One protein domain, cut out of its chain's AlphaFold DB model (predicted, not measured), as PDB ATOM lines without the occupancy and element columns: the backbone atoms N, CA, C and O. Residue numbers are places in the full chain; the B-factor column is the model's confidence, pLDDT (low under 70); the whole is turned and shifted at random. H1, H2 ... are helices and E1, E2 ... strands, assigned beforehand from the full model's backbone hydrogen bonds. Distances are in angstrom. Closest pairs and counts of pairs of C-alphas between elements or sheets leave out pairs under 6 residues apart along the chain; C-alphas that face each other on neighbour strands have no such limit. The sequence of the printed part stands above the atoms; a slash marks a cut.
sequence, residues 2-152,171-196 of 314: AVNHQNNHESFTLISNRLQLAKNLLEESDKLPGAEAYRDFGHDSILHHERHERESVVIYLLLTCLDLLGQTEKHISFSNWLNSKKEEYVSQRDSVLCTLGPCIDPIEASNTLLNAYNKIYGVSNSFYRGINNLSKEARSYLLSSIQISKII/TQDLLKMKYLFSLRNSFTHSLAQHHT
ATOM      1  N   ALA A   2    -112.771  41.097  -6.684       28.62
ATOM      2  CA  ALA A   2    -114.140  41.495  -6.301       28.62
ATOM      3  C   ALA A   2    -114.251  42.239  -4.945       28.62
ATOM      4  O   ALA A   2    -115.080  43.131  -4.803       28.62
ATOM      5  N   VAL A   3    -113.376  41.936  -3.973       36.22
ATOM      6  CA  VAL A   3    -113.394  42.543  -2.620       36.22
ATOM      7  C   VAL A   3    -113.113  44.057  -2.642       36.22
ATOM      8  O   VAL A   3    -113.761  44.811  -1.920       36.22
ATOM      9  N   ASN A   4    -112.240  44.531  -3.543       48.53
ATOM     10  CA  ASN A   4    -111.917  45.962  -3.659       48.53
ATOM     11  C   ASN A   4    -113.086  46.802  -4.194       48.53
ATOM     12  O   ASN A   4    -113.245  47.949  -3.790       48.53
ATOM     13  N   HIS A   5    -113.934  46.251  -5.070       47.06
ATOM     14  CA  HIS A   5    -115.085  46.995  -5.592       47.06
ATOM     15  C   HIS A   5    -116.209  47.142  -4.560       47.06
ATOM     16  O   HIS A   5    -116.848  48.190  -4.504       47.06
ATOM     17  N   GLN A   6    -116.420  46.132  -3.713       54.41
ATOM     18  CA  GLN A   6    -117.478  46.162  -2.705       54.41
ATOM     19  C   GLN A   6    -117.122  47.060  -1.510       54.41
ATOM     20  O   GLN A   6    -117.968  47.832  -1.061       54.41
ATOM     21  N   ASN A   7    -115.854  47.050  -1.072       62.84
ATOM     22  CA  ASN A   7    -115.358  47.997  -0.068       62.84
ATOM     23  C   ASN A   7    -115.457  49.451  -0.561       62.84
ATOM     24  O   ASN A   7    -115.868  50.326   0.198       62.84
ATOM     25  N   ASN A   8    -115.160  49.711  -1.841       70.62
ATOM     26  CA  ASN A   8    -115.288  51.056  -2.408       70.62
ATOM     27  C   ASN A   8    -116.744  51.542  -2.434       70.62
ATOM     28  O   ASN A   8    -117.000  52.700  -2.116       70.62
ATOM     29  N   HIS A   9    -117.705  50.668  -2.749       77.62
ATOM     30  CA  HIS A   9    -119.122  51.037  -2.765       77.62
ATOM     31  C   HIS A   9    -119.672  51.348  -1.358       77.62
ATOM     32  O   HIS A   9    -120.388  52.338  -1.181       77.62
ATOM     33  N   GLU A  10    -119.339  50.537  -0.343       83.50
ATOM     34  CA  GLU A  10    -119.713  50.820   1.057       83.50
ATOM     35  C   GLU A  10    -119.098  52.149   1.532       83.50
ATOM     36  O   GLU A  10    -119.802  52.991   2.098       83.50
ATOM     37  N   SER A  11    -117.812  52.378   1.241       87.81
ATOM     38  CA  SER A  11    -117.121  53.627   1.578       87.81
ATOM     39  C   SER A  11    -117.744  54.840   0.889       87.81
ATOM     40  O   SER A  11    -117.969  55.850   1.549       87.81
ATOM     41  N   PHE A  12    -118.080  54.753  -0.400       93.44
ATOM     42  CA  PHE A  12    -118.701  55.860  -1.140       93.44
ATOM     43  C   PHE A  12    -120.097  56.183  -0.617       93.44
ATOM     44  O   PHE A  12    -120.426  57.353  -0.447       93.44
ATOM     45  N   THR A  13    -120.878  55.163  -0.255       93.88
ATOM     46  CA  THR A  13    -122.185  55.363   0.388       93.88
ATOM     47  C   THR A  13    -122.031  56.106   1.720       93.88
ATOM     48  O   THR A  13    -122.760  57.056   2.001       93.88
ATOM     49  N   LEU A  14    -121.054  55.716   2.545       94.75
ATOM     50  CA  LEU A  14    -120.793  56.386   3.819       94.75
ATOM     51  C   LEU A  14    -120.272  57.820   3.630       94.75
ATOM     52  O   LEU A  14    -120.665  58.706   4.390       94.75
ATOM     53  N   ILE A  15    -119.424  58.059   2.625       96.38
ATOM     54  CA  ILE A  15    -118.963  59.405   2.259       96.38
ATOM     55  C   ILE A  15    -120.155  60.263   1.827       96.38
ATOM     56  O   ILE A  15    -120.333  61.339   2.388       96.38
ATOM     57  N   SER A  16    -121.005  59.779   0.919       96.81
ATOM     58  CA  SER A  16    -122.202  60.495   0.450       96.81
ATOM     59  C   SER A  16    -123.128  60.878   1.617       96.81
ATOM     60  O   SER A  16    -123.483  62.046   1.783       96.81
ATOM     61  N   ASN A  17    -123.390  59.948   2.545       97.06
ATOM     62  CA  ASN A  17    -124.164  60.233   3.760       97.06
ATOM     63  C   ASN A  17    -123.524  61.321   4.642       97.06
ATOM     64  O   ASN A  17    -124.227  62.171   5.193       97.06
ATOM     65  N   ARG A  18    -122.191  61.317   4.787       97.38
ATOM     66  CA  ARG A  18    -121.465  62.353   5.543       97.38
ATOM     67  C   ARG A  18    -121.498  63.704   4.843       97.38
ATOM     68  O   ARG A  18    -121.628  64.709   5.533       97.38
ATOM     69  N   LEU A  19    -121.408  63.733   3.515       97.25
ATOM     70  CA  LEU A  19    -121.530  64.959   2.728       97.25
ATOM     71  C   LEU A  19    -122.921  65.572   2.888       97.25
ATOM     72  O   LEU A  19    -123.028  66.765   3.165       97.25
ATOM     73  N   GLN A  20    -123.974  64.755   2.832       96.62
ATOM     74  CA  GLN A  20    -125.337  65.227   3.060       96.62
ATOM     75  C   GLN A  20    -125.537  65.747   4.491       96.62
ATOM     76  O   GLN A  20    -126.136  66.804   4.683       96.62
ATOM     77  N   LEU A  21    -125.011  65.046   5.502       97.25
ATOM     78  CA  LEU A  21    -125.063  65.514   6.889       97.25
ATOM     79  C   LEU A  21    -124.302  66.835   7.067       97.25
ATOM     80  O   LEU A  21    -124.821  67.759   7.687       97.25
ATOM     81  N   ALA A  22    -123.097  66.939   6.502       96.31
ATOM     82  CA  ALA A  22    -122.290  68.154   6.525       96.31
ATOM     83  C   ALA A  22    -123.027  69.334   5.874       96.31
ATOM     84  O   ALA A  22    -123.079  70.413   6.461       96.31
ATOM     85  N   LYS A  23    -123.653  69.114   4.710       95.38
ATOM     86  CA  LYS A  23    -124.502  70.102   4.033       95.38
ATOM     87  C   LYS A  23    -125.664  70.549   4.922       95.38
ATOM     88  O   LYS A  23    -125.843  71.745   5.123       95.38
ATOM     89  N   ASN A  24    -126.412  69.609   5.500       95.25
ATOM     90  CA  ASN A  24    -127.554  69.928   6.363       95.25
ATOM     91  C   ASN A  24    -127.126  70.745   7.593       95.25
ATOM     92  O   ASN A  24    -127.740  71.764   7.892       95.25
ATOM     93  N   LEU A  25    -126.041  70.348   8.267       94.12
ATOM     94  CA  LEU A  25    -125.504  71.075   9.423       94.12
ATOM     95  C   LEU A  25    -125.075  72.503   9.065       94.12
ATOM     96  O   LEU A  25    -125.252  73.412   9.875       94.12
ATOM     97  N   LEU A  26    -124.534  72.699   7.860       91.81
ATOM     98  CA  LEU A  26    -124.148  74.010   7.344       91.81
ATOM     99  C   LEU A  26    -125.366  74.908   7.078       91.81
ATOM    100  O   LEU A  26    -125.382  76.076   7.452       91.81
ATOM    101  N   GLU A  27    -126.410  74.362   6.459       91.88
ATOM    102  CA  GLU A  27    -127.654  75.094   6.188       91.88
ATOM    103  C   GLU A  27    -128.436  75.399   7.472       91.88
ATOM    104  O   GLU A  27    -129.087  76.437   7.596       91.88
ATOM    105  N   GLU A  28    -128.374  74.507   8.460       90.56
ATOM    106  CA  GLU A  28    -128.924  74.756   9.788       90.56
ATOM    107  C   GLU A  28    -128.109  75.789  10.565       90.56
ATOM    108  O   GLU A  28    -128.698  76.581  11.302       90.56
ATOM    109  N   SER A  29    -126.776  75.797  10.434       87.50
ATOM    110  CA  SER A  29    -125.938  76.800  11.095       87.50
ATOM    111  C   SER A  29    -126.200  78.199  10.543       87.50
ATOM    112  O   SER A  29    -126.178  79.157  11.312       87.50
ATOM    113  N   ASP A  30    -126.554  78.341   9.259       84.94
ATOM    114  CA  ASP A  30    -126.868  79.658   8.694       84.94
ATOM    115  C   ASP A  30    -128.128  80.306   9.304       84.94
ATOM    116  O   ASP A  30    -128.274  81.529   9.292       84.94
ATOM    117  N   LYS A  31    -129.008  79.493   9.907       85.31
ATOM    118  CA  LYS A  31    -130.239  79.936  10.588       85.31
ATOM    119  C   LYS A  31    -130.020  80.376  12.036       85.31
ATOM    120  O   LYS A  31    -130.948  80.914  12.638       85.31
ATOM    121  N   LEU A  32    -128.844  80.118  12.607       85.00
ATOM    122  CA  LEU A  32    -128.513  80.537  13.968       85.00
ATOM    123  C   LEU A  32    -128.388  82.064  14.064       85.00
ATOM    124  O   LEU A  32    -128.319  82.736  13.036       85.00
ATOM    125  N   PRO A  33    -128.329  82.650  15.265       80.00
ATOM    126  CA  PRO A  33    -128.058  84.076  15.395       80.00
ATOM    127  C   PRO A  33    -126.709  84.468  14.763       80.00
ATOM    128  O   PRO A  33    -125.803  83.643  14.626       80.00
ATOM    129  N   GLY A  34    -126.614  85.709  14.297       80.00
ATOM    130  CA  GLY A  34    -125.383  86.348  13.846       80.00
ATOM    131  C   GLY A  34    -124.632  86.984  15.016       80.00
ATOM    132  O   GLY A  34    -124.431  86.388  16.067       80.00
ATOM    133  N   ALA A  35    -124.220  88.234  14.858       78.50
ATOM    134  CA  ALA A  35    -123.357  88.920  15.804       78.50
ATOM    135  C   ALA A  35    -124.016  89.188  17.159       78.50
ATOM    136  O   ALA A  35    -123.338  89.444  18.150       78.50
ATOM    137  N   GLU A  36    -125.342  89.159  17.208       75.25
ATOM    138  CA  GLU A  36    -126.121  89.256  18.430       75.25
ATOM    139  C   GLU A  36    -125.793  88.150  19.441       75.25
ATOM    140  O   GLU A  36    -125.857  88.425  20.636       75.25
ATOM    141  N   ALA A  37    -125.347  86.966  19.003       77.00
ATOM    142  CA  ALA A  37    -124.924  85.893  19.908       77.00
ATOM    143  C   ALA A  37    -123.552  86.136  20.565       77.00
ATOM    144  O   ALA A  37    -123.198  85.433  21.506       77.00
ATOM    145  N   TYR A  38    -122.793  87.152  20.136       74.38
ATOM    146  CA  TYR A  38    -121.556  87.552  20.820       74.38
ATOM    147  C   TYR A  38    -121.783  88.446  22.039       74.38
ATOM    148  O   TYR A  38    -120.845  88.694  22.791       74.38
ATOM    149  N   ARG A  39    -122.998  88.973  22.235       59.09
ATOM    150  CA  ARG A  39    -123.256  90.023  23.237       59.09
ATOM    151  C   ARG A  39    -123.128  89.547  24.686       59.09
ATOM    152  O   ARG A  39    -122.894  90.382  25.554       59.09
ATOM    153  N   ASP A  40    -123.224  88.242  24.927       56.91
ATOM    154  CA  ASP A  40    -123.285  87.675  26.280       56.91
ATOM    155  C   ASP A  40    -121.952  87.129  26.796       56.91
ATOM    156  O   ASP A  40    -121.869  86.643  27.926       56.91
ATOM    157  N   PHE A  41    -120.881  87.231  26.012       52.47
ATOM    158  CA  PHE A  41    -119.627  86.603  26.369       52.47
ATOM    159  C   PHE A  41    -118.443  87.579  26.185       52.47
ATOM    160  O   PHE A  41    -118.340  88.289  25.189       52.47
ATOM    161  N   GLY A  42    -117.537  87.660  27.169       54.56
ATOM    162  CA  GLY A  42    -116.371  88.566  27.144       54.56
ATOM    163  C   GLY A  42    -115.406  88.317  25.970       54.56
ATOM    164  O   GLY A  42    -115.618  87.415  25.172       54.56
ATOM    165  N   HIS A  43    -114.315  89.083  25.847       52.91
ATOM    166  CA  HIS A  43    -113.387  89.020  24.695       52.91
ATOM    167  C   HIS A  43    -112.872  87.610  24.306       52.91
ATOM    168  O   HIS A  43    -112.605  87.383  23.126       52.91
ATOM    169  N   ASP A  44    -112.800  86.653  25.240       53.75
ATOM    170  CA  ASP A  44    -112.378  85.261  24.984       53.75
ATOM    171  C   ASP A  44    -113.441  84.389  24.276       53.75
ATOM    172  O   ASP A  44    -113.203  83.232  23.937       53.75
ATOM    173  N   SER A  45    -114.623  84.938  24.014       58.28
ATOM    174  CA  SER A  45    -115.793  84.203  23.534       58.28
ATOM    175  C   SER A  45    -116.095  84.301  22.049       58.28
ATOM    176  O   SER A  45    -116.967  83.596  21.547       58.28
ATOM    177  N   ILE A  46    -115.383  85.164  21.326       61.81
ATOM    178  CA  ILE A  46    -115.637  85.388  19.897       61.81
ATOM    179  C   ILE A  46    -115.382  84.093  19.091       61.81
ATOM    180  O   ILE A  46    -115.926  83.880  18.004       61.81
ATOM    181  N   LEU A  47    -114.590  83.180  19.660       63.22
ATOM    182  CA  LEU A  47    -114.347  81.838  19.136       63.22
ATOM    183  C   LEU A  47    -115.435  80.818  19.524       63.22
ATOM    184  O   LEU A  47    -115.565  79.811  18.836       63.22
ATOM    185  N   HIS A  48    -116.217  81.081  20.572       72.00
ATOM    186  CA  HIS A  48    -117.299  80.238  21.096       72.00
ATOM    187  C   HIS A  48    -118.655  80.713  20.577       72.00
ATOM    188  O   HIS A  48    -119.518  81.181  21.316       72.00
ATOM    189  N   HIS A  49    -118.818  80.623  19.262       80.06
ATOM    190  CA  HIS A  49    -120.081  80.909  18.603       80.06
ATOM    191  C   HIS A  49    -120.688  79.597  18.116       80.06
ATOM    192  O   HIS A  49    -120.000  78.835  17.437       80.06
ATOM    193  N   GLU A  50    -121.976  79.356  18.366       83.81
ATOM    194  CA  GLU A  50    -122.654  78.101  17.991       83.81
ATOM    195  C   GLU A  50    -122.448  77.733  16.506       83.81
ATOM    196  O   GLU A  50    -122.292  76.562  16.151       83.81
ATOM    197  N   ARG A  51    -122.381  78.738  15.620       85.12
ATOM    198  CA  ARG A  51    -122.018  78.536  14.202       85.12
ATOM    199  C   ARG A  51    -120.606  77.963  14.014       85.12
ATOM    200  O   ARG A  51    -120.460  77.004  13.263       85.12
ATOM    201  N   HIS A  52    -119.592  78.494  14.702       85.25
ATOM    202  CA  HIS A  52    -118.208  78.000  14.632       85.25
ATOM    203  C   HIS A  52    -118.083  76.578  15.195       85.25
ATOM    204  O   HIS A  52    -117.364  75.737  14.646       85.25
ATOM    205  N   GLU A  53    -118.835  76.273  16.255       86.00
ATOM    206  CA  GLU A  53    -118.887  74.922  16.814       86.00
ATOM    207  C   GLU A  53    -119.456  73.933  15.790       86.00
ATOM    208  O   GLU A  53    -118.844  72.894  15.531       86.00
ATOM    209  N   ARG A  54    -120.574  74.279  15.130       88.75
ATOM    210  CA  ARG A  54    -121.162  73.464  14.051       88.75
ATOM    211  C   ARG A  54    -120.234  73.329  12.847       88.75
ATOM    212  O   ARG A  54    -120.091  72.233  12.312       88.75
ATOM    213  N   GLU A  55    -119.568  74.402  12.436       89.00
ATOM    214  CA  GLU A  55    -118.574  74.368  11.356       89.00
ATOM    215  C   GLU A  55    -117.400  73.448  11.673       89.00
ATOM    216  O   GLU A  55    -116.909  72.748  10.791       89.00
ATOM    217  N   SER A  56    -116.983  73.392  12.935       89.62
ATOM    218  CA  SER A  56    -115.937  72.471  13.376       89.62
ATOM    219  C   SER A  56    -116.381  71.012  13.251       89.62
ATOM    220  O   SER A  56    -115.600  70.178  12.790       89.62
ATOM    221  N   VAL A  57    -117.650  70.707  13.561       93.25
ATOM    222  CA  VAL A  57    -118.243  69.383  13.293       93.25
ATOM    223  C   VAL A  57    -118.250  69.089  11.793       93.25
ATOM    224  O   VAL A  57    -117.859  67.999  11.384       93.25
ATOM    225  N   VAL A  58    -118.655  70.054  10.962       95.06
ATOM    226  CA  VAL A  58    -118.668  69.913   9.498       95.06
ATOM    227  C   VAL A  58    -117.264  69.611   8.972       95.06
ATOM    228  O   VAL A  58    -117.081  68.618   8.272       95.06
ATOM    229  N   ILE A  59    -116.254  70.395   9.354       94.50
ATOM    230  CA  ILE A  59    -114.854  70.146   8.983       94.50
ATOM    231  C   ILE A  59    -114.412  68.756   9.427       94.50
ATOM    232  O   ILE A  59    -113.822  68.027   8.634       94.50
ATOM    233  N   TYR A  60    -114.714  68.357  10.662       95.69
ATOM    234  CA  TYR A  60    -114.385  67.023  11.148       95.69
ATOM    235  C   TYR A  60    -115.020  65.926  10.279       95.69
ATOM    236  O   TYR A  60    -114.312  65.031   9.813       95.69
ATOM    237  N   LEU A  61    -116.322  66.020   9.993       96.94
ATOM    238  CA  LEU A  61    -117.029  65.065   9.135       96.94
ATOM    239  C   LEU A  61    -116.374  64.972   7.754       96.94
ATOM    240  O   LEU A  61    -116.057  63.868   7.307       96.94
ATOM    241  N   LEU A  62    -116.096  66.111   7.119       97.62
ATOM    242  CA  LEU A  62    -115.473  66.166   5.798       97.62
ATOM    243  C   LEU A  62    -114.043  65.601   5.812       97.62
ATOM    244  O   LEU A  62    -113.685  64.792   4.960       97.62
ATOM    245  N   LEU A  63    -113.229  65.938   6.813       97.50
ATOM    246  CA  LEU A  63    -111.875  65.394   6.943       97.50
ATOM    247  C   LEU A  63    -111.885  63.880   7.196       97.50
ATOM    248  O   LEU A  63    -111.032  63.171   6.670       97.50
ATOM    249  N   THR A  64    -112.868  63.344   7.922       96.88
ATOM    250  CA  THR A  64    -113.000  61.885   8.083       96.88
ATOM    251  C   THR A  64    -113.441  61.172   6.800       96.88
ATOM    252  O   THR A  64    -113.295  59.954   6.707       96.88
ATOM    253  N   CYS A  65    -113.956  61.875   5.786       97.50
ATOM    254  CA  CYS A  65    -114.155  61.281   4.459       97.50
ATOM    255  C   CYS A  65    -112.815  60.980   3.772       97.50
ATOM    256  O   CYS A  65    -112.722  59.987   3.055       97.50
ATOM    257  N   LEU A  66    -111.755  61.752   4.047       97.44
ATOM    258  CA  LEU A  66    -110.401  61.425   3.584       97.44
ATOM    259  C   LEU A  66    -109.878  60.145   4.253       97.44
ATOM    260  O   LEU A  66    -109.211  59.356   3.591       97.44
ATOM    261  N   ASP A  67    -110.241  59.878   5.518       95.38
ATOM    262  CA  ASP A  67    -109.958  58.576   6.147       95.38
ATOM    263  C   ASP A  67    -110.578  57.444   5.309       95.38
ATOM    264  O   ASP A  67    -109.891  56.486   4.964       95.38
ATOM    265  N   LEU A  68    -111.859  57.570   4.939       95.00
ATOM    266  CA  LEU A  68    -112.585  56.561   4.156       95.00
ATOM    267  C   LEU A  68    -112.013  56.381   2.743       95.00
ATOM    268  O   LEU A  68    -111.874  55.250   2.289       95.00
ATOM    269  N   LEU A  69    -111.631  57.469   2.068       94.56
ATOM    270  CA  LEU A  69    -111.029  57.420   0.727       94.56
ATOM    271  C   LEU A  69    -109.672  56.702   0.694       94.56
ATOM    272  O   LEU A  69    -109.268  56.185  -0.348       94.56
ATOM    273  N   GLY A  70    -108.938  56.690   1.810       94.12
ATOM    274  CA  GLY A  70    -107.656  55.992   1.917       94.12
ATOM    275  C   GLY A  70    -107.694  54.696   2.722       94.12
ATOM    276  O   GLY A  70    -106.633  54.104   2.973       94.12
ATOM    277  N   GLN A  71    -108.878  54.248   3.147       91.56
ATOM    278  CA  GLN A  71    -109.067  52.920   3.720       91.56
ATOM    279  C   GLN A  71    -108.968  51.876   2.609       91.56
ATOM    280  O   GLN A  71    -109.759  51.851   1.675       91.56
ATOM    281  N   THR A  72    -107.968  51.005   2.718       87.75
ATOM    282  CA  THR A  72    -107.764  49.899   1.774       87.75
ATOM    283  C   THR A  72    -108.578  48.668   2.156       87.75
ATOM    284  O   THR A  72    -108.868  47.835   1.309       87.75
ATOM    285  N   GLU A  73    -108.933  48.553   3.435       87.69
ATOM    286  CA  GLU A  73    -109.588  47.394   4.023       87.69
ATOM    287  C   GLU A  73    -110.685  47.841   4.985       87.69
ATOM    288  O   GLU A  73    -110.601  48.913   5.595       87.69
ATOM    289  N   LYS A  74    -111.684  46.978   5.183       88.12
ATOM    290  CA  LYS A  74    -112.719  47.200   6.193       88.12
ATOM    291  C   LYS A  74    -112.088  47.268   7.580       88.12
ATOM    292  O   LYS A  74    -111.356  46.362   7.982       88.12
ATOM    293  N   HIS A  75    -112.400  48.332   8.317       89.06
ATOM    294  CA  HIS A  75    -111.851  48.540   9.651       89.06
ATOM    295  C   HIS A  75    -112.186  47.369  10.591       89.06
ATOM    296  O   HIS A  75    -113.335  46.940  10.711       89.06
ATOM    297  N   ILE A  76    -111.170  46.909  11.316       93.62
ATOM    298  CA  ILE A  76    -111.250  45.928  12.395       93.62
ATOM    299  C   ILE A  76    -110.362  46.438  13.527       93.62
ATOM    300  O   ILE A  76    -109.298  46.969  13.251       93.62
ATOM    301  N   SER A  77    -110.786  46.317  14.787       94.69
ATOM    302  CA  SER A  77    -109.940  46.730  15.915       94.69
ATOM    303  C   SER A  77    -108.701  45.842  16.026       94.69
ATOM    304  O   SER A  77    -108.753  44.669  15.667       94.69
ATOM    305  N   PHE A  78    -107.611  46.356  16.600       95.44
ATOM    306  CA  PHE A  78    -106.380  45.579  16.787       95.44
ATOM    307  C   PHE A  78    -106.620  44.261  17.538       95.44
ATOM    308  O   PHE A  78    -106.160  43.207  17.109       95.44
ATOM    309  N   SER A  79    -107.418  44.292  18.610       95.88
ATOM    310  CA  SER A  79    -107.767  43.087  19.373       95.88
ATOM    311  C   SER A  79    -108.544  42.069  18.528       95.88
ATOM    312  O   SER A  79    -108.224  40.880  18.540       95.88
ATOM    313  N   ASN A  80    -109.522  42.519  17.735       96.25
ATOM    314  CA  ASN A  80    -110.269  41.622  16.854       96.25
ATOM    315  C   ASN A  80    -109.391  41.105  15.710       96.25
ATOM    316  O   ASN A  80    -109.504  39.943  15.340       96.25
ATOM    317  N   TRP A  81    -108.497  41.938  15.175       96.44
ATOM    318  CA  TRP A  81    -107.537  41.556  14.148       96.44
ATOM    319  C   TRP A  81    -106.578  40.481  14.650       96.44
ATOM    320  O   TRP A  81    -106.380  39.500  13.944       96.44
ATOM    321  N   LEU A  82    -106.053  40.598  15.874       95.25
ATOM    322  CA  LEU A  82    -105.201  39.578  16.494       95.25
ATOM    323  C   LEU A  82    -105.928  38.241  16.682       95.25
ATOM    324  O   LEU A  82    -105.378  37.188  16.374       95.25
ATOM    325  N   ASN A  83    -107.175  38.288  17.155       95.88
ATOM    326  CA  ASN A  83    -107.938  37.094  17.530       95.88
ATOM    327  C   ASN A  83    -108.746  36.475  16.378       95.88
ATOM    328  O   ASN A  83    -109.359  35.417  16.542       95.88
ATOM    329  N   SER A  84    -108.802  37.127  15.216       95.00
ATOM    330  CA  SER A  84    -109.647  36.666  14.122       95.00
ATOM    331  C   SER A  84    -109.103  35.402  13.459       95.00
ATOM    332  O   SER A  84    -107.916  35.297  13.136       95.00
ATOM    333  N   LYS A  85    -110.025  34.474  13.183       95.69
ATOM    334  CA  LYS A  85    -109.782  33.211  12.473       95.69
ATOM    335  C   LYS A  85    -109.956  33.323  10.956       95.69
ATOM    336  O   LYS A  85    -109.795  32.324  10.265       95.69
ATOM    337  N   LYS A  86    -110.335  34.497  10.431       94.25
ATOM    338  CA  LYS A  86    -110.450  34.678   8.978       94.25
ATOM    339  C   LYS A  86    -109.066  34.611   8.339       94.25
ATOM    340  O   LYS A  86    -108.142  35.263   8.825       94.25
ATOM    341  N   GLU A  87    -108.971  33.873   7.238       94.06
ATOM    342  CA  GLU A  87    -107.723  33.602   6.521       94.06
ATOM    343  C   GLU A  87    -106.964  34.888   6.165       94.06
ATOM    344  O   GLU A  87    -105.778  34.991   6.449       94.06
ATOM    345  N   GLU A  88    -107.668  35.918   5.685       92.00
ATOM    346  CA  GLU A  88    -107.085  37.221   5.337       92.00
ATOM    347  C   GLU A  88    -106.265  37.856   6.476       92.00
ATOM    348  O   GLU A  88    -105.163  38.354   6.250       92.00
ATOM    349  N   TYR A  89    -106.753  37.798   7.719       94.62
ATOM    350  CA  TYR A  89    -106.052  38.386   8.860       94.62
ATOM    351  C   TYR A  89    -104.978  37.450   9.410       94.62
ATOM    352  O   TYR A  89    -103.952  37.924   9.891       94.62
ATOM    353  N   VAL A  90    -105.190  36.131   9.321       94.56
ATOM    354  CA  VAL A  90    -104.172  35.128   9.668       94.56
ATOM    355  C   VAL A  90    -102.943  35.334   8.786       94.56
ATOM    356  O   VAL A  90    -101.863  35.570   9.314       94.56
ATOM    357  N   SER A  91    -103.117  35.392   7.463       93.69
ATOM    358  CA  SER A  91    -102.017  35.619   6.523       93.69
ATOM    359  C   SER A  91    -101.298  36.949   6.760       93.69
ATOM    360  O   SER A  91    -100.070  37.000   6.697       93.69
ATOM    361  N   GLN A  92    -102.031  38.025   7.075       93.69
ATOM    362  CA  GLN A  92    -101.417  39.306   7.442       93.69
ATOM    363  C   GLN A  92    -100.528  39.174   8.686       93.69
ATOM    364  O   GLN A  92     -99.397  39.655   8.668       93.69
ATOM    365  N   ARG A  93    -100.998  38.513   9.750       94.38
ATOM    366  CA  ARG A  93    -100.213  38.318  10.981       94.38
ATOM    367  C   ARG A  93     -99.019  37.404  10.752       94.38
ATOM    368  O   ARG A  93     -97.911  37.767  11.132       94.38
ATOM    369  N   ASP A  94     -99.223  36.275  10.085       93.50
ATOM    370  CA  ASP A  94     -98.174  35.293   9.814       93.50
ATOM    371  C   ASP A  94     -97.050  35.906   8.976       93.50
ATOM    372  O   ASP A  94     -95.877  35.684   9.265       93.50
ATOM    373  N   SER A  95     -97.384  36.769   8.008       93.62
ATOM    374  CA  SER A  95     -96.378  37.505   7.231       93.62
ATOM    375  C   SER A  95     -95.458  38.362   8.105       93.62
ATOM    376  O   SER A  95     -94.269  38.464   7.819       93.62
ATOM    377  N   VAL A  96     -95.983  38.938   9.191       93.94
ATOM    378  CA  VAL A  96     -95.209  39.738  10.145       93.94
ATOM    379  C   VAL A  96     -94.416  38.820  11.066       93.94
ATOM    380  O   VAL A  96     -93.222  39.035  11.250       93.94
ATOM    381  N   LEU A  97     -95.045  37.770  11.598       91.75
ATOM    382  CA  LEU A  97     -94.400  36.811  12.497       91.75
ATOM    383  C   LEU A  97     -93.212  36.101  11.833       91.75
ATOM    384  O   LEU A  97     -92.189  35.922  12.482       91.75
ATOM    385  N   CYS A  98     -93.291  35.788  10.536       91.38
ATOM    386  CA  CYS A  98     -92.182  35.213   9.768       91.38
ATOM    387  C   CYS A  98     -90.955  36.133   9.659       91.38
ATOM    388  O   CYS A  98     -89.862  35.653   9.365       91.38
ATOM    389  N   THR A  99     -91.116  37.445   9.868       91.31
ATOM    390  CA  THR A  99     -89.985  38.389   9.902       91.31
ATOM    391  C   THR A  99     -89.333  38.483  11.278       91.31
ATOM    392  O   THR A  99     -88.230  39.015  11.393       91.31
ATOM    393  N   LEU A 100     -89.994  37.965  12.318       90.62
ATOM    394  CA  LEU A 100     -89.481  37.992  13.679       90.62
ATOM    395  C   LEU A 100     -88.546  36.803  13.909       90.62
ATOM    396  O   LEU A 100     -88.838  35.667  13.536       90.62
ATOM    397  N   GLY A 101     -87.407  37.064  14.548       86.50
ATOM    398  CA  GLY A 101     -86.483  36.009  14.948       86.50
ATOM    399  C   GLY A 101     -87.048  35.133  16.078       86.50
ATOM    400  O   GLY A 101     -87.917  35.572  16.833       86.50
ATOM    401  N   PRO A 102     -86.511  33.913  16.268       81.50
ATOM    402  CA  PRO A 102     -86.994  32.963  17.276       81.50
ATOM    403  C   PRO A 102     -86.802  33.423  18.734       81.50
ATOM    404  O   PRO A 102     -87.415  32.853  19.630       81.50
ATOM    405  N   CYS A 103     -85.976  34.447  18.979       86.69
ATOM    406  CA  CYS A 103     -85.648  34.963  20.314       86.69
ATOM    407  C   CYS A 103     -85.955  36.464  20.458       86.69
ATOM    408  O   CYS A 103     -85.188  37.187  21.093       86.69
ATOM    409  N   ILE A 104     -87.019  36.955  19.819       90.25
ATOM    410  CA  ILE A 104     -87.397  38.367  19.915       90.25
ATOM    411  C   ILE A 104     -88.014  38.698  21.281       90.25
ATOM    412  O   ILE A 104     -88.740  37.891  21.868       90.25
ATOM    413  N   ASP A 105     -87.739  39.901  21.778       94.25
ATOM    414  CA  ASP A 105     -88.360  40.416  22.993       94.25
ATOM    415  C   ASP A 105     -89.890  40.589  22.810       94.25
ATOM    416  O   ASP A 105     -90.337  41.070  21.762       94.25
ATOM    417  N   PRO A 106     -90.733  40.229  23.801       93.19
ATOM    418  CA  PRO A 106     -92.187  40.355  23.682       93.19
ATOM    419  C   PRO A 106     -92.694  41.783  23.426       93.19
ATOM    420  O   PRO A 106     -93.713  41.955  22.750       93.19
ATOM    421  N   ILE A 107     -92.014  42.811  23.947       94.62
ATOM    422  CA  ILE A 107     -92.382  44.215  23.717       94.62
ATOM    423  C   ILE A 107     -92.055  44.582  22.269       94.62
ATOM    424  O   ILE A 107     -92.882  45.184  21.580       94.62
ATOM    425  N   GLU A 108     -90.891  44.170  21.774       93.00
ATOM    426  CA  GLU A 108     -90.491  44.370  20.380       93.00
ATOM    427  C   GLU A 108     -91.431  43.652  19.393       93.00
ATOM    428  O   GLU A 108     -91.890  44.253  18.415       93.00
ATOM    429  N   ALA A 109     -91.812  42.405  19.682       92.88
ATOM    430  CA  ALA A 109     -92.795  41.664  18.893       92.88
ATOM    431  C   ALA A 109     -94.161  42.368  18.864       92.88
ATOM    432  O   ALA A 109     -94.767  42.530  17.800       92.88
ATOM    433  N   SER A 110     -94.625  42.845  20.024       94.25
ATOM    434  CA  SER A 110     -95.896  43.569  20.154       94.25
ATOM    435  C   SER A 110     -95.892  44.871  19.352       94.25
ATOM    436  O   SER A 110     -96.840  45.147  18.615       94.25
ATOM    437  N   ASN A 111     -94.806  45.646  19.434       94.94
ATOM    438  CA  ASN A 111     -94.629  46.869  18.651       94.94
ATOM    439  C   ASN A 111     -94.607  46.580  17.148       94.94
ATOM    440  O   ASN A 111     -95.214  47.314  16.368       94.94
ATOM    441  N   THR A 112     -93.954  45.496  16.731       94.69
ATOM    442  CA  THR A 112     -93.865  45.128  15.314       94.69
ATOM    443  C   THR A 112     -95.234  44.745  14.749       94.69
ATOM    444  O   THR A 112     -95.624  45.238  13.687       94.69
ATOM    445  N   LEU A 113     -96.019  43.957  15.491       95.25
ATOM    446  CA  LEU A 113     -97.403  43.631  15.135       95.25
ATOM    447  C   LEU A 113     -98.297  44.875  15.087       95.25
ATOM    448  O   LEU A 113     -99.065  45.042  14.138       95.25
ATOM    449  N   LEU A 114     -98.185  45.767  16.075       95.44
ATOM    450  CA  LEU A 114     -98.951  47.012  16.110       95.44
ATOM    451  C   LEU A 114     -98.607  47.923  14.923       95.44
ATOM    452  O   LEU A 114     -99.502  48.490  14.298       95.44
ATOM    453  N   ASN A 115     -97.325  48.040  14.573       94.81
ATOM    454  CA  ASN A 115     -96.872  48.826  13.426       94.81
ATOM    455  C   ASN A 115     -97.393  48.254  12.105       94.81
ATOM    456  O   ASN A 115     -97.880  49.006  11.257       94.81
ATOM    457  N   ALA A 116     -97.348  46.931  11.942       94.19
ATOM    458  CA  ALA A 116     -97.904  46.266  10.771       94.19
ATOM    459  C   ALA A 116     -99.424  46.466  10.665       94.19
ATOM    460  O   ALA A 116     -99.921  46.833   9.599       94.19
ATOM    461  N   TYR A 117    -100.154  46.326  11.775       95.56
ATOM    462  CA  TYR A 117    -101.580  46.637  11.838       95.56
ATOM    463  C   TYR A 117    -101.854  48.097  11.449       95.56
ATOM    464  O   TYR A 117    -102.676  48.362  10.573       95.56
ATOM    465  N   ASN A 118    -101.127  49.052  12.036       94.56
ATOM    466  CA  ASN A 118    -101.302  50.479  11.764       94.56
ATOM    467  C   ASN A 118    -100.963  50.845  10.313       94.56
ATOM    468  O   ASN A 118    -101.532  51.791   9.767       94.56
ATOM    469  N   LYS A 119    -100.080  50.103   9.639       92.25
ATOM    470  CA  LYS A 119     -99.806  50.286   8.204       92.25
ATOM    471  C   LYS A 119    -101.043  50.014   7.338       92.25
ATOM    472  O   LYS A 119    -101.244  50.679   6.318       92.25
ATOM    473  N   ILE A 120    -101.880  49.065   7.750       91.50
ATOM    474  CA  ILE A 120    -103.093  48.666   7.027       91.50
ATOM    475  C   ILE A 120    -104.290  49.498   7.505       91.50
ATOM    476  O   ILE A 120    -104.884  50.230   6.711       91.50
ATOM    477  N   TYR A 121    -104.582  49.444   8.806       93.19
ATOM    478  CA  TYR A 121    -105.803  49.962   9.437       93.19
ATOM    479  C   TYR A 121    -105.618  51.294  10.176       93.19
ATOM    480  O   TYR A 121    -106.581  51.849  10.705       93.19
ATOM    481  N   GLY A 122    -104.390  51.811  10.258       93.56
ATOM    482  CA  GLY A 122    -104.095  53.024  11.011       93.56
ATOM    483  C   GLY A 122    -104.691  54.267  10.357       93.56
ATOM    484  O   GLY A 122    -104.448  54.547   9.182       93.56
ATOM    485  N   VAL A 123    -105.405  55.052  11.163       93.50
ATOM    486  CA  VAL A 123    -106.137  56.253  10.731       93.50
ATOM    487  C   VAL A 123    -105.228  57.285  10.057       93.50
ATOM    488  O   VAL A 123    -105.579  57.839   9.024       93.50
ATOM    489  N   SER A 124    -104.030  57.515  10.602       95.12
ATOM    490  CA  SER A 124    -103.046  58.438  10.012       95.12
ATOM    491  C   SER A 124    -102.672  58.031   8.581       95.12
ATOM    492  O   SER A 124    -102.704  58.840   7.654       95.12
ATOM    493  N   ASN A 125    -102.407  56.739   8.375       94.44
ATOM    494  CA  ASN A 125    -102.058  56.214   7.060       94.44
ATOM    495  C   ASN A 125    -103.247  56.270   6.100       94.44
ATOM    496  O   ASN A 125    -103.061  56.651   4.945       94.44
ATOM    497  N   SER A 126    -104.462  55.941   6.556       94.94
ATOM    498  CA  SER A 126    -105.655  56.082   5.718       94.94
ATOM    499  C   SER A 126    -105.910  57.536   5.336       94.94
ATOM    500  O   SER A 126    -106.153  57.806   4.170       94.94
ATOM    501  N   PHE A 127    -105.755  58.486   6.256       97.25
ATOM    502  CA  PHE A 127    -105.950  59.905   5.972       97.25
ATOM    503  C   PHE A 127    -105.012  60.409   4.865       97.25
ATOM    504  O   PHE A 127    -105.455  60.970   3.860       97.25
ATOM    505  N   TYR A 128    -103.704  60.160   5.008       96.69
ATOM    506  CA  TYR A 128    -102.722  60.595   4.013       96.69
ATOM    507  C   TYR A 128    -102.874  59.858   2.681       96.69
ATOM    508  O   TYR A 128    -102.718  60.476   1.627       96.69
ATOM    509  N   ARG A 129    -103.220  58.561   2.698       95.75
ATOM    510  CA  ARG A 129    -103.591  57.835   1.474       95.75
ATOM    511  C   ARG A 129    -104.813  58.458   0.812       95.75
ATOM    512  O   ARG A 129    -104.791  58.627  -0.396       95.75
ATOM    513  N   GLY A 130    -105.826  58.856   1.576       96.31
ATOM    514  CA  GLY A 130    -107.036  59.487   1.053       96.31
ATOM    515  C   GLY A 130    -106.736  60.772   0.296       96.31
ATOM    516  O   GLY A 130    -107.169  60.920  -0.841       96.31
ATOM    517  N   ILE A 131    -105.907  61.651   0.869       97.06
ATOM    518  CA  ILE A 131    -105.430  62.862   0.176       97.06
ATOM    519  C   ILE A 131    -104.634  62.501  -1.085       97.06
ATOM    520  O   ILE A 131    -104.778  63.147  -2.121       97.06
ATOM    521  N   ASN A 132    -103.785  61.475  -1.017       95.38
ATOM    522  CA  ASN A 132    -102.961  61.058  -2.150       95.38
ATOM    523  C   ASN A 132    -103.746  60.349  -3.263       95.38
ATOM    524  O   ASN A 132    -103.289  60.378  -4.403       95.38
ATOM    525  N   ASN A 133    -104.897  59.760  -2.937       93.31
ATOM    526  CA  ASN A 133    -105.816  59.114  -3.872       93.31
ATOM    527  C   ASN A 133    -106.694  60.118  -4.634       93.31
ATOM    528  O   ASN A 133    -107.305  59.745  -5.634       93.31
ATOM    529  N   LEU A 134    -106.764  61.378  -4.188       93.81
ATOM    530  CA  LEU A 134    -107.385  62.450  -4.964       93.81
ATOM    531  C   LEU A 134    -106.650  62.640  -6.300       93.81
ATOM    532  O   LEU A 134    -105.447  62.379  -6.409       93.81
ATOM    533  N   SER A 135    -107.352  63.170  -7.307       92.19
ATOM    534  CA  SER A 135    -106.693  63.617  -8.538       92.19
ATOM    535  C   SER A 135    -105.625  64.668  -8.222       92.19
ATOM    536  O   SER A 135    -105.691  65.375  -7.209       92.19
ATOM    537  N   LYS A 136    -104.616  64.791  -9.091       92.50
ATOM    538  CA  LYS A 136    -103.524  65.754  -8.894       92.50
ATOM    539  C   LYS A 136    -104.070  67.181  -8.773       92.50
ATOM    540  O   LYS A 136    -103.592  67.954  -7.946       92.50
ATOM    541  N   GLU A 137    -105.089  67.496  -9.560       91.88
ATOM    542  CA  GLU A 137    -105.778  68.782  -9.601       91.88
ATOM    543  C   GLU A 137    -106.569  69.027  -8.311       91.88
ATOM    544  O   GLU A 137    -106.461  70.107  -7.734       91.88
ATOM    545  N   ALA A 138    -107.308  68.027  -7.815       92.31
ATOM    546  CA  ALA A 138    -108.061  68.127  -6.560       92.31
ATOM    547  C   ALA A 138    -107.127  68.280  -5.354       92.31
ATOM    548  O   ALA A 138    -107.353  69.121  -4.485       92.31
ATOM    549  N   ARG A 139    -106.030  67.512  -5.321       94.81
ATOM    550  CA  ARG A 139    -105.014  67.630  -4.272       94.81
ATOM    551  C   ARG A 139    -104.350  69.006  -4.297       94.81
ATOM    552  O   ARG A 139    -104.207  69.622  -3.247       94.81
ATOM    553  N   SER A 140    -103.981  69.503  -5.478       93.31
ATOM    554  CA  SER A 140    -103.411  70.846  -5.634       93.31
ATOM    555  C   SER A 140    -104.375  71.930  -5.139       93.31
ATOM    556  O   SER A 140    -103.973  72.810  -4.385       93.31
ATOM    557  N   TYR A 141    -105.660  71.820  -5.491       92.56
ATOM    558  CA  TYR A 141    -106.710  72.739  -5.052       92.56
ATOM    559  C   TYR A 141    -106.920  72.723  -3.528       92.56
ATOM    560  O   TYR A 141    -106.961  73.774  -2.888       92.56
ATOM    561  N   LEU A 142    -106.958  71.536  -2.912       94.75
ATOM    562  CA  LEU A 142    -107.029  71.407  -1.455       94.75
ATOM    563  C   LEU A 142    -105.835  72.077  -0.774       94.75
ATOM    564  O   LEU A 142    -106.004  72.868   0.151       94.75
ATOM    565  N   LEU A 143    -104.617  71.774  -1.225       94.31
ATOM    566  CA  LEU A 143    -103.409  72.297  -0.593       94.31
ATOM    567  C   LEU A 143    -103.211  73.794  -0.874       94.31
ATOM    568  O   LEU A 143    -102.645  74.495  -0.035       94.31
ATOM    569  N   SER A 144    -103.681  74.333  -2.001       91.88
ATOM    570  CA  SER A 144    -103.605  75.775  -2.282       91.88
ATOM    571  C   SER A 144    -104.543  76.604  -1.396       91.88
ATOM    572  O   SER A 144    -104.226  77.756  -1.105       91.88
ATOM    573  N   SER A 145    -105.622  76.004  -0.874       91.19
ATOM    574  CA  SER A 145    -106.526  76.644   0.100       91.19
ATOM    575  C   SER A 145    -105.892  76.903   1.478       91.19
ATOM    576  O   SER A 145    -106.466  77.612   2.308       91.19
ATOM    577  N   ILE A 146    -104.699  76.344   1.723       92.88
ATOM    578  CA  ILE A 146    -103.957  76.459   2.980       92.88
ATOM    579  C   ILE A 146    -102.675  77.254   2.736       92.88
ATOM    580  O   ILE A 146    -101.808  76.864   1.948       92.88
ATOM    581  N   GLN A 147    -102.517  78.343   3.474       91.69
ATOM    582  CA  GLN A 147    -101.315  79.165   3.498       91.69
ATOM    583  C   GLN A 147    -100.499  78.868   4.754       91.69
ATOM    584  O   GLN A 147    -101.050  78.705   5.842       91.69
ATOM    585  N   ILE A 148     -99.175  78.818   4.602       90.25
ATOM    586  CA  ILE A 148     -98.230  78.641   5.707       90.25
ATOM    587  C   ILE A 148     -97.376  79.900   5.796       90.25
ATOM    588  O   ILE A 148     -96.755  80.304   4.815       90.25
ATOM    589  N   SER A 149     -97.304  80.483   6.986       88.38
ATOM    590  CA  SER A 149     -96.371  81.564   7.309       88.38
ATOM    591  C   SER A 149     -95.500  81.167   8.501       88.38
ATOM    592  O   SER A 149     -95.949  80.458   9.403       88.38
ATOM    593  N   LYS A 150     -94.224  81.569   8.500       85.00
ATOM    594  CA  LYS A 150     -93.323  81.347   9.640       85.00
ATOM    595  C   LYS A 150     -93.556  82.456  10.661       85.00
ATOM    596  O   LYS A 150     -93.566  83.631  10.303       85.00
ATOM    597  N   ILE A 151     -93.731  82.084  11.923       79.31
ATOM    598  CA  ILE A 151     -93.880  83.051  13.008       79.31
ATOM    599  C   ILE A 151     -92.496  83.612  13.316       79.31
ATOM    600  O   ILE A 151     -91.588  82.867  13.685       79.31
ATOM    601  N   ILE A 152     -92.341  84.921  13.149       71.62
ATOM    602  CA  ILE A 152     -91.158  85.650  13.601       71.62
ATOM    603  C   ILE A 152     -91.381  85.942  15.093       71.62
ATOM    604  O   ILE A 152     -92.385  86.582  15.416       71.62
ATOM    605  N   THR A 171     -91.548  69.213   3.080       86.94
ATOM    606  CA  THR A 171     -92.161  69.949   1.977       86.94
ATOM    607  C   THR A 171     -93.385  70.712   2.489       86.94
ATOM    608  O   THR A 171     -94.053  70.288   3.435       86.94
ATOM    609  N   GLN A 172     -93.718  71.839   1.850       89.00
ATOM    610  CA  GLN A 172     -94.920  72.597   2.215       89.00
ATOM    611  C   GLN A 172     -96.185  71.732   2.149       89.00
ATOM    612  O   GLN A 172     -97.041  71.842   3.020       89.00
ATOM    613  N   ASP A 173     -96.279  70.834   1.167       92.31
ATOM    614  CA  ASP A 173     -97.404  69.906   1.038       92.31
ATOM    615  C   ASP A 173     -97.525  68.982   2.253       92.31
ATOM    616  O   ASP A 173     -98.619  68.826   2.796       92.31
ATOM    617  N   LEU A 174     -96.407  68.433   2.742       92.88
ATOM    618  CA  LEU A 174     -96.411  67.584   3.931       92.88
ATOM    619  C   LEU A 174     -96.873  68.360   5.173       92.88
ATOM    620  O   LEU A 174     -97.692  67.852   5.939       92.88
ATOM    621  N   LEU A 175     -96.412  69.604   5.346       93.31
ATOM    622  CA  LEU A 175     -96.851  70.475   6.442       93.31
ATOM    623  C   LEU A 175     -98.361  70.754   6.381       93.31
ATOM    624  O   LEU A 175     -99.054  70.661   7.392       93.31
ATOM    625  N   LYS A 176     -98.899  71.037   5.190       95.00
ATOM    626  CA  LYS A 176    -100.339  71.257   4.981       95.00
ATOM    627  C   LYS A 176    -101.161  69.998   5.261       95.00
ATOM    628  O   LYS A 176    -102.210  70.080   5.895       95.00
ATOM    629  N   MET A 177    -100.679  68.829   4.839       96.25
ATOM    630  CA  MET A 177    -101.330  67.548   5.130       96.25
ATOM    631  C   MET A 177    -101.343  67.255   6.635       96.25
ATOM    632  O   MET A 177    -102.377  66.851   7.167       96.25
ATOM    633  N   LYS A 178    -100.231  67.508   7.338       95.06
ATOM    634  CA  LYS A 178    -100.160  67.395   8.803       95.06
ATOM    635  C   LYS A 178    -101.118  68.357   9.500       95.06
ATOM    636  O   LYS A 178    -101.794  67.949  10.442       95.06
ATOM    637  N   TYR A 179    -101.225  69.594   9.015       94.62
ATOM    638  CA  TYR A 179    -102.202  70.565   9.508       94.62
ATOM    639  C   TYR A 179    -103.636  70.032   9.379       94.62
ATOM    640  O   TYR A 179    -104.348  69.957  10.379       94.62
ATOM    641  N   LEU A 180    -104.045  69.553   8.202       95.81
ATOM    642  CA  LEU A 180    -105.378  68.961   8.023       95.81
ATOM    643  C   LEU A 180    -105.615  67.761   8.955       95.81
ATOM    644  O   LEU A 180    -106.666  67.664   9.589       95.81
ATOM    645  N   PHE A 181    -104.626  66.874   9.097       96.25
ATOM    646  CA  PHE A 181    -104.735  65.729  10.005       96.25
ATOM    647  C   PHE A 181    -104.868  66.166  11.471       96.25
ATOM    648  O   PHE A 181    -105.655  65.605  12.236       96.25
ATOM    649  N   SER A 182    -104.133  67.203  11.871       94.25
ATOM    650  CA  SER A 182    -104.202  67.749  13.225       94.25
ATOM    651  C   SER A 182    -105.550  68.411  13.529       94.25
ATOM    652  O   SER A 182    -106.034  68.249  14.647       94.25
ATOM    653  N   LEU A 183    -106.197  69.077  12.559       92.50
ATOM    654  CA  LEU A 183    -107.561  69.601  12.718       92.50
ATOM    655  C   LEU A 183    -108.528  68.456  13.033       92.50
ATOM    656  O   LEU A 183    -109.243  68.487  14.035       92.50
ATOM    657  N   ARG A 184    -108.468  67.391  12.226       94.19
ATOM    658  CA  ARG A 184    -109.264  66.171  12.409       94.19
ATOM    659  C   ARG A 184    -109.040  65.528  13.785       94.19
ATOM    660  O   ARG A 184    -109.998  65.128  14.452       94.19
ATOM    661  N   ASN A 185    -107.790  65.427  14.236       93.06
ATOM    662  CA  ASN A 185    -107.463  64.813  15.527       93.06
ATOM    663  C   ASN A 185    -107.802  65.695  16.726       93.06
ATOM    664  O   ASN A 185    -108.230  65.168  17.749       93.06
ATOM    665  N   SER A 186    -107.650  67.013  16.605       90.50
ATOM    666  CA  SER A 186    -107.993  67.953  17.677       90.50
ATOM    667  C   SER A 186    -109.481  67.873  18.010       90.50
ATOM    668  O   SER A 186    -109.848  67.864  19.182       90.50
ATOM    669  N   PHE A 187    -110.337  67.716  16.994       90.31
ATOM    670  CA  PHE A 187    -111.756  67.450  17.218       90.31
ATOM    671  C   PHE A 187    -111.974  66.093  17.908       90.31
ATOM    672  O   PHE A 187    -112.680  66.011  18.905       90.31
ATOM    673  N   THR A 188    -111.312  65.031  17.437       88.50
ATOM    674  CA  THR A 188    -111.481  63.673  17.998       88.50
ATOM    675  C   THR A 188    -111.080  63.572  19.474       88.50
ATOM    676  O   THR A 188    -111.757  62.900  20.246       88.50
ATOM    677  N   HIS A 189    -109.965  64.193  19.862       86.19
ATOM    678  CA  HIS A 189    -109.385  64.021  21.197       86.19
ATOM    679  C   HIS A 189    -109.784  65.106  22.194       86.19
ATOM    680  O   HIS A 189    -109.825  64.830  23.390       86.19
ATOM    681  N   SER A 190    -110.075  66.312  21.711       85.31
ATOM    682  CA  SER A 190    -110.288  67.481  22.569       85.31
ATOM    683  C   SER A 190    -111.583  68.224  22.260       85.31
ATOM    684  O   SER A 190    -111.805  69.275  22.849       85.31
ATOM    685  N   LEU A 191    -112.405  67.725  21.323       84.44
ATOM    686  CA  LEU A 191    -113.602  68.415  20.828       84.44
ATOM    687  C   LEU A 191    -113.295  69.872  20.459       84.44
ATOM    688  O   LEU A 191    -114.070  70.774  20.748       84.44
ATOM    689  N   ALA A 192    -112.126  70.110  19.851       81.44
ATOM    690  CA  ALA A 192    -111.718  71.453  19.469       81.44
ATOM    691  C   ALA A 192    -112.730  72.040  18.469       81.44
ATOM    692  O   ALA A 192    -112.864  71.546  17.350       81.44
ATOM    693  N   GLN A 193    -113.422  73.099  18.886       77.00
ATOM    694  CA  GLN A 193    -114.543  73.722  18.171       77.00
ATOM    695  C   GLN A 193    -114.194  75.091  17.565       77.00
ATOM    696  O   GLN A 193    -115.064  75.886  17.214       77.00
ATOM    697  N   HIS A 194    -112.902  75.384  17.450       68.88
ATOM    698  CA  HIS A 194    -112.416  76.682  17.004       68.88
ATOM    699  C   HIS A 194    -112.059  76.626  15.520       68.88
ATOM    700  O   HIS A 194    -110.885  76.600  15.151       68.88
ATOM    701  N   HIS A 195    -113.082  76.564  14.667       72.56
ATOM    702  CA  HIS A 195    -112.936  76.776  13.233       72.56
ATOM    703  C   HIS A 195    -113.886  77.875  12.766       72.56
ATOM    704  O   HIS A 195    -115.086  77.812  13.011       72.56
ATOM    705  N   THR A 196    -113.337  78.870  12.074       72.50
ATOM    706  CA  THR A 196    -114.084  80.042  11.608       72.50
ATOM    707  C   THR A 196    -114.078  80.086  10.080       72.50
ATOM    708  O   THR A 196    -113.194  80.692   9.466       72.50
TER     709      THR A 196
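This is residues 2 to 152 and 171 to 196 of the 314 residues of an uncharacterized protein of Pseudomonas sp. C 49-2 (UniProt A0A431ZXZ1). Two long helices, H1 and H3, run back along each other as a nearly straight pair, and H7 and H9 cross H3 on the side away from H1, H7 at one end of H3 and H9 at its middle. Beyond that end of H3 a small head holds the helical hairpin of H5 and H6, with H4 near it, while the short H2 and a long link lie at the other end of the pair. The 177 printed residues hold nine named helices and one named strand, in the order H1 to H8, E1, H9; the class is mostly helix, and E1 pairs with no named strand. The whole is loose, with a radius of gyration of the C-alphas of 20.5 A, and elongated, spanning 67 by 43 by 33 A.

H1, residues 2 to 29, touches H3, residues 50 to 69, at a shallow tilt of 10 degrees, opposite ways; the closest C-alphas are those of Ala 22 and Val 58, 5.0 A apart. H2, residues 35 to 38, touches no helix. H3, with residues 64 to 69 alone, touches H7, residues 123 to 133, at 76 degrees, about perpendicular; the closest C-alphas, of Asp 67 and Phe 127, are 4.2 A apart. H4, residues 78 to 83, and H5, residues 87 to 97, only just touch, with 3 pairs of C-alphas within 8 A, the closest being Trp 81 and Tyr 89 at 6.3 A. H5 and H6, residues 106 to 121, form a helical hairpin at a steep tilt of 45 degrees; H6 touches H5 with residues 112 to 116 alone, and the closest C-alphas, of Val 96 and Leu 113, are 6.7 A apart. H6 and H7 only just touch, with 3 pairs of C-alphas within 8 A, and touch only at the corner by their link, the closest C-alphas being those of Lys 119 and Asn 125 at 6.4 A. H9, residues 172 to 190, touches H3 at a steep tilt of 62 degrees, opposite ways, with the C-alphas of Tyr 60 and Arg 184 closest at 5.3 A. H9 also touches H7 at a steep tilt of 41 degrees, opposite ways, with the C-alphas of Tyr 128 and Met 177 closest at 7.2 A. H8, residues 136 to 144, only just touches H9, with 3 pairs of C-alphas within 8 A, the closest being Leu 143 and Lys 176 at 6.4 A. E1, residues 146 to 150, comes nearest to H9 at the C-alphas of Ile 146 and Lys 176, 6.6 A apart. H1 is apart from H7 and from H9. Every O i to N i+4 pair is within hydrogen-bond range in H1, H4, H6, H7, H8 and H9; in H3 it is 14 of 16, in H5 6 of 7, and H2 is too short for such a pair.

H1 begins at C-alpha 2, (-114.140, 41.495, -6.301), and measures 41.1 A from first to last C-alpha. H3 measures 29.3 A and ends at C-alpha 69, (-111.029, 57.420, 0.727). H6 measures 21.9 A. H9 measures 26.0 A, has a kink of 27 degrees near residue 184, and ends at C-alpha 190, (-110.288, 67.481, 22.569).

The C-alphas farthest apart, of Glu 36 and Pro 102, are 68.6 A from each other. Residues 102 to 107 stand free. Residues 153 to 170 are not printed, and C-alphas 152 and 171 are 19.6 A apart across this cut. Of the links printed whole, that from H2 to H3 is long, with 11 residues. The mean pLDDT of the printed part is 87.7; residues 2 to 7, 39 to 47 and 194 are under 70.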